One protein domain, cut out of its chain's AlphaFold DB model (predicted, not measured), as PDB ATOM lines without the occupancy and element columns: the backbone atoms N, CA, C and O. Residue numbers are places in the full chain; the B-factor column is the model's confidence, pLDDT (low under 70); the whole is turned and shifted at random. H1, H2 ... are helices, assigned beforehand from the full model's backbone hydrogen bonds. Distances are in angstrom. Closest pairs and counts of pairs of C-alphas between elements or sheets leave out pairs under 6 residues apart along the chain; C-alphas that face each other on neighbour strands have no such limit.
ATOM      1  N   ASP A 349     177.564 223.774 124.879       88.38
ATOM      2  CA  ASP A 349     177.309 222.903 123.728       88.38
ATOM      3  C   ASP A 349     175.821 222.875 123.358       88.38
ATOM      4  O   ASP A 349     175.485 222.978 122.179       88.38
ATOM      5  N   ASN A 350     174.923 222.849 124.352       88.75
ATOM      6  CA  ASN A 350     173.480 222.968 124.118       88.75
ATOM      7  C   ASN A 350     173.087 224.340 123.553       88.75
ATOM      8  O   ASN A 350     172.208 224.425 122.702       88.75
ATOM      9  N   THR A 351     173.736 225.426 123.982       93.88
ATOM     10  CA  THR A 351     173.473 226.754 123.406       93.88
ATOM     11  C   THR A 351     173.875 226.792 121.934       93.88
ATOM     12  O   THR A 351     173.142 227.346 121.118       93.88
ATOM     13  N   VAL A 352     175.007 226.179 121.572       93.19
ATOM     14  CA  VAL A 352     175.467 226.096 120.177       93.19
ATOM     15  C   VAL A 352     174.544 225.201 119.345       93.19
ATOM     16  O   VAL A 352     174.060 225.636 118.301       93.19
ATOM     17  N   SER A 353     174.258 223.974 119.793       90.06
ATOM     18  CA  SER A 353     173.412 223.028 119.050       90.06
ATOM     19  C   SER A 353     171.945 223.472 118.977       90.06
ATOM     20  O   SER A 353     171.266 223.206 117.985       90.06
ATOM     21  N   GLY A 354     171.479 224.220 119.979       91.12
ATOM     22  CA  GLY A 354     170.163 224.852 120.029       91.12
ATOM     23  C   GLY A 354     170.009 226.101 119.157       91.12
ATOM     24  O   GLY A 354     168.912 226.650 119.100       91.12
ATOM     25  N   GLY A 355     171.066 226.557 118.473       92.94
ATOM     26  CA  GLY A 355     171.017 227.714 117.571       92.94
ATOM     27  C   GLY A 355     171.180 229.078 118.252       92.94
ATOM     28  O   GLY A 355     170.780 230.097 117.692       92.94
ATOM     29  N   GLY A 356     171.765 229.126 119.451       92.88
ATOM     30  CA  GLY A 356     172.048 230.369 120.162       92.88
ATOM     31  C   GLY A 356     173.017 231.275 119.394       92.88
ATOM     32  O   GLY A 356     174.053 230.832 118.894       92.88
ATOM     33  N   ASN A 357     172.701 232.570 119.325       91.75
ATOM     34  CA  ASN A 357     173.554 233.579 118.690       91.75
ATOM     35  C   ASN A 357     174.873 233.808 119.469       91.75
ATOM     36  O   ASN A 357     175.073 233.284 120.567       91.75
ATOM     37  N   GLN A 358     175.770 234.641 118.928       92.06
ATOM     38  CA  GLN A 358     177.068 234.923 119.556       92.06
ATOM     39  C   GLN A 358     176.943 235.509 120.975       92.06
ATOM     40  O   GLN A 358     177.753 235.186 121.841       92.06
ATOM     41  N   ASN A 359     175.928 236.341 121.238       92.69
ATOM     42  CA  ASN A 359     175.699 236.908 122.570       92.69
ATOM     43  C   ASN A 359     175.301 235.816 123.574       92.69
ATOM     44  O   ASN A 359     175.838 235.780 124.681       92.69
ATOM     45  N   SER A 360     174.423 234.890 123.176       94.50
ATOM     46  CA  SER A 360     174.055 233.729 123.991       94.50
ATOM     47  C   SER A 360     175.257 232.819 124.236       94.50
ATOM     48  O   SER A 360     175.473 232.399 125.363       94.50
ATOM     49  N   GLN A 361     176.097 232.560 123.232       95.12
ATOM     50  CA  GLN A 361     177.300 231.729 123.402       95.12
ATOM     51  C   GLN A 361     178.328 232.368 124.355       95.12
ATOM     52  O   GLN A 361     178.900 231.691 125.217       95.12
ATOM     53  N   ASN A 362     178.527 233.688 124.259       94.62
ATOM     54  CA  ASN A 362     179.372 234.431 125.195       94.62
ATOM     55  C   ASN A 362     178.829 234.319 126.629       94.62
ATOM     56  O   ASN A 362     179.579 234.009 127.558       94.62
ATOM     57  N   ALA A 363     177.519 234.522 126.804       95.56
ATOM     58  CA  ALA A 363     176.859 234.394 128.098       95.56
ATOM     59  C   ALA A 363     176.929 232.960 128.642       95.56
ATOM     60  O   ALA A 363     177.249 232.787 129.816       95.56
ATOM     61  N   ALA A 364     176.728 231.935 127.805       95.75
ATOM     62  CA  ALA A 364     176.796 230.521 128.181       95.75
ATOM     63  C   ALA A 364     178.125 230.165 128.861       95.75
ATOM     64  O   ALA A 364     178.141 229.436 129.852       95.75
ATOM     65  N   THR A 365     179.236 230.738 128.389       92.75
ATOM     66  CA  THR A 365     180.570 230.515 128.970       92.75
ATOM     67  C   THR A 365     180.648 230.998 130.424       92.75
ATOM     68  O   THR A 365     181.144 230.289 131.303       92.75
ATOM     69  N   ALA A 366     180.127 232.193 130.711       94.44
ATOM     70  CA  ALA A 366     180.061 232.705 132.078       94.44
ATOM     71  C   ALA A 366     179.005 231.960 132.909       94.44
ATOM     72  O   ALA A 366     179.253 231.603 134.064       94.44
ATOM     73  N   LEU A 367     177.856 231.664 132.303       95.25
ATOM     74  CA  LEU A 367     176.722 231.006 132.934       95.25
ATOM     75  C   LEU A 367     177.038 229.569 133.352       95.25
ATOM     76  O   LEU A 367     176.549 229.127 134.385       95.25
ATOM     77  N   GLN A 368     177.928 228.874 132.639       91.69
ATOM     78  CA  GLN A 368     178.408 227.548 133.027       91.69
ATOM     79  C   GLN A 368     179.025 227.544 134.437       91.69
ATOM     80  O   GLN A 368     178.871 226.578 135.181       91.69
ATOM     81  N   ASN A 369     179.686 228.634 134.846       90.75
ATOM     82  CA  ASN A 369     180.230 228.768 136.200       90.75
ATOM     83  C   ASN A 369     179.129 228.981 137.241       90.75
ATOM     84  O   ASN A 369     179.210 228.425 138.336       90.75
ATOM     85  N   VAL A 370     178.088 229.746 136.899       92.62
ATOM     86  CA  VAL A 370     176.901 229.900 137.751       92.62
ATOM     87  C   VAL A 370     176.201 228.551 137.908       92.62
ATOM     88  O   VAL A 370     175.974 228.117 139.028       92.62
ATOM     89  N   TYR A 371     175.954 227.840 136.809       88.00
ATOM     90  CA  TYR A 371     175.381 226.494 136.806       88.00
ATOM     91  C   TYR A 371     176.175 225.512 137.675       88.00
ATOM     92  O   TYR A 371     175.597 224.782 138.473       88.00
ATOM     93  N   ASN A 372     177.508 225.524 137.585       83.38
ATOM     94  CA  ASN A 372     178.361 224.626 138.369       83.38
ATOM     95  C   ASN A 372     178.360 224.930 139.877       83.38
ATOM     96  O   ASN A 372     178.753 224.068 140.664       83.38
ATOM     97  N   SER A 373     178.003 226.153 140.276       82.88
ATOM     98  CA  SER A 373     178.173 226.662 141.644       82.88
ATOM     99  C   SER A 373     176.858 226.970 142.363       82.88
ATOM    100  O   SER A 373     176.852 227.096 143.587       82.88
ATOM    101  N   ASN A 374     175.746 227.074 141.630       84.00
ATOM    102  CA  ASN A 374     174.437 227.441 142.150       84.00
ATOM    103  C   ASN A 374     173.397 226.335 141.866       84.00
ATOM    104  O   ASN A 374     172.953 226.212 140.724       84.00
ATOM    105  N   PRO A 375     172.968 225.568 142.890       75.94
ATOM    106  CA  PRO A 375     172.020 224.462 142.725       75.94
ATOM    107  C   PRO A 375     170.651 224.855 142.154       75.94
ATOM    108  O   PRO A 375     170.075 224.078 141.400       75.94
ATOM    109  N   GLU A 376     170.137 226.049 142.465       80.12
ATOM    110  CA  GLU A 376     168.834 226.514 141.961       80.12
ATOM    111  C   GLU A 376     168.885 226.750 140.446       80.12
ATOM    112  O   GLU A 376     168.045 226.241 139.704       80.12
ATOM    113  N   ILE A 377     169.919 227.456 139.971       86.75
ATOM    114  CA  ILE A 377     170.146 227.669 138.534       86.75
ATOM    115  C   ILE A 377     170.450 226.346 137.845       86.75
ATOM    116  O   ILE A 377     169.969 226.100 136.740       86.75
ATOM    117  N   GLN A 378     171.211 225.477 138.511       77.12
ATOM    118  CA  GLN A 378     171.479 224.146 138.008       77.12
ATOM    119  C   GLN A 378     170.176 223.384 137.771       77.12
ATOM    120  O   GLN A 378     169.967 222.899 136.665       77.12
ATOM    121  N   SER A 379     169.293 223.316 138.775       72.56
ATOM    122  CA  SER A 379     167.997 222.634 138.699       72.56
ATOM    123  C   SER A 379     167.130 223.187 137.573       72.56
ATOM    124  O   SER A 379     166.592 222.408 136.796       72.56
ATOM    125  N   ALA A 380     167.042 224.513 137.442       83.44
ATOM    126  CA  ALA A 380     166.235 225.137 136.401       83.44
ATOM    127  C   ALA A 380     166.692 224.753 134.984       83.44
ATOM    128  O   ALA A 380     165.858 224.559 134.107       83.44
ATOM    129  N   PHE A 381     168.003 224.609 134.763       83.81
ATOM    130  CA  PHE A 381     168.539 224.195 133.467       83.81
ATOM    131  C   PHE A 381     168.318 222.708 133.149       83.81
ATOM    132  O   PHE A 381     168.140 222.396 131.977       83.81
ATOM    133  N   ASN A 382     168.316 221.788 134.128       74.00
ATOM    134  CA  ASN A 382     168.085 220.359 133.807       74.00
ATOM    135  C   ASN A 382     166.606 220.028 133.582       74.00
ATOM    136  O   ASN A 382     166.323 219.015 132.959       74.00
ATOM    137  N   ASN A 383     165.689 220.900 134.011       72.50
ATOM    138  CA  ASN A 383     164.272 220.785 133.659       72.50
ATOM    139  C   ASN A 383     164.003 221.117 132.178       72.50
ATOM    140  O   ASN A 383     162.882 220.939 131.707       72.50
ATOM    141  N   LEU A 384     165.000 221.634 131.451       81.44
ATOM    142  CA  LEU A 384     164.919 221.850 130.010       81.44
ATOM    143  C   LEU A 384     165.213 220.526 129.303       81.44
ATOM    144  O   LEU A 384     166.168 219.829 129.640       81.44
ATOM    145  N   THR A 385     164.394 220.186 128.316       75.56
ATOM    146  CA  THR A 385     164.391 218.869 127.660       75.56
ATOM    147  C   THR A 385     165.092 218.879 126.301       75.56
ATOM    148  O   THR A 385     165.316 217.830 125.700       75.56
ATOM    149  N   SER A 386     165.456 220.064 125.798       81.00
ATOM    150  CA  SER A 386     166.097 220.245 124.494       81.00
ATOM    151  C   SER A 386     167.178 221.327 124.485       81.00
ATOM    152  O   SER A 386     167.158 222.290 125.256       81.00
ATOM    153  N   ALA A 387     168.104 221.216 123.531       87.56
ATOM    154  CA  ALA A 387     169.143 222.214 123.303       87.56
ATOM    155  C   ALA A 387     168.572 223.598 122.939       87.56
ATOM    156  O   ALA A 387     169.105 224.624 123.355       87.56
ATOM    157  N   GLN A 388     167.464 223.646 122.192       90.94
ATOM    158  CA  GLN A 388     166.780 224.888 121.821       90.94
ATOM    159  C   GLN A 388     166.200 225.604 123.048       90.94
ATOM    160  O   GLN A 388     166.305 226.829 123.155       90.94
ATOM    161  N   GLU A 389     165.627 224.852 123.995       90.88
ATOM    162  CA  GLU A 389     165.166 225.399 125.275       90.88
ATOM    163  C   GLU A 389     166.337 225.956 126.086       90.88
ATOM    164  O   GLU A 389     166.244 227.072 126.595       90.88
ATOM    165  N   VAL A 390     167.473 225.249 126.135       91.88
ATOM    166  CA  VAL A 390     168.696 225.753 126.781       91.88
ATOM    167  C   VAL A 390     169.187 227.037 126.108       91.88
ATOM    168  O   VAL A 390     169.434 228.020 126.802       91.88
ATOM    169  N   ALA A 391     169.281 227.084 124.776       93.88
ATOM    170  CA  ALA A 391     169.722 228.275 124.046       93.88
ATOM    171  C   ALA A 391     168.821 229.495 124.316       93.88
ATOM    172  O   ALA A 391     169.321 230.606 124.521       93.88
ATOM    173  N   SER A 392     167.506 229.277 124.376       93.44
ATOM    174  CA  SER A 392     166.508 230.310 124.690       93.44
ATOM    175  C   SER A 392     166.619 230.771 126.147       93.44
ATOM    176  O   SER A 392     166.603 231.971 126.433       93.44
ATOM    177  N   ALA A 393     166.819 229.829 127.076       94.44
ATOM    178  CA  ALA A 393     167.076 230.120 128.478       94.44
ATOM    179  C   ALA A 393     168.339 230.970 128.644       94.44
ATOM    180  O   ALA A 393     168.286 232.014 129.296       94.44
ATOM    181  N   VAL A 394     169.445 230.615 127.982       95.88
ATOM    182  CA  VAL A 394     170.667 231.430 127.983       95.88
ATOM    183  C   VAL A 394     170.413 232.813 127.386       95.88
ATOM    184  O   VAL A 394     170.829 233.806 127.984       95.88
ATOM    185  N   GLN A 395     169.690 232.916 126.267       94.00
ATOM    186  CA  GLN A 395     169.356 234.206 125.659       94.00
ATOM    187  C   GLN A 395     168.612 235.125 126.642       94.00
ATOM    188  O   GLN A 395     168.957 236.304 126.743       94.00
TER     189      GLN A 395
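AT A GLANCE: This is residues 349 to 395 of the 715 residues of the protein "Autotransporter domain-containing protein" of Aliarcobacter cryaerophilus (UniProt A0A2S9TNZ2). One long helix, H2, forms one side; H1 and H4 pack on each other near its first end, and H3 folds back from its other end. The printed part has 47 residues with four named helices, H1 to H4, and no named strand: all helix. It is compact, radius of gyration of the C-alphas 9.7 A, spanning 25 by 21 by 14 A.

IN THESE COORDINATES: H1, residues 349 to 353, begins at C-alpha (177.309, 222.903, 123.728). H2, residues 358 to 373, is 23.6 A long, with a kink of 38 degrees near residue 366. H3 is residues 375 to 382, 10.6 A. H4, residues 387 to 395, 12.2 A, ends at C-alpha (169.356, 234.206, 125.659).

HOW THE PARTS SIT: H2, the hub, touches H1 with residues 360 to 364 alone; the closest C-alphas, Thr 351 and Gln 361, are 6.3 A apart. H2 touches H4 about perpendicular, at 86 degrees, closest C-alphas Ser 360 and Gln 395, 5.0 A. H2, with residues 370 to 372 alone, touches H3 only at the corner, closest C-alphas Tyr 371 and Gln 378, 4.7 A. H1 touches H4, closest C-alphas Thr 351 and Ala 391, 4.1 A. H3 and H4 are close but not clearly touching, closest C-alphas Phe 381 and Val 390, 6.9 A; H1 and H3 are apart. Every O i to N i+4 pair is within hydrogen-bond range in H1, H3 and H4, and 9 of 12 in H2.

THE WHOLE: The C-alphas farthest apart, Gln 358 and Pro 375, are 25.9 A apart. The printed part has no cut, its three links are tight, and no printed residue is under 70 in pLDDT.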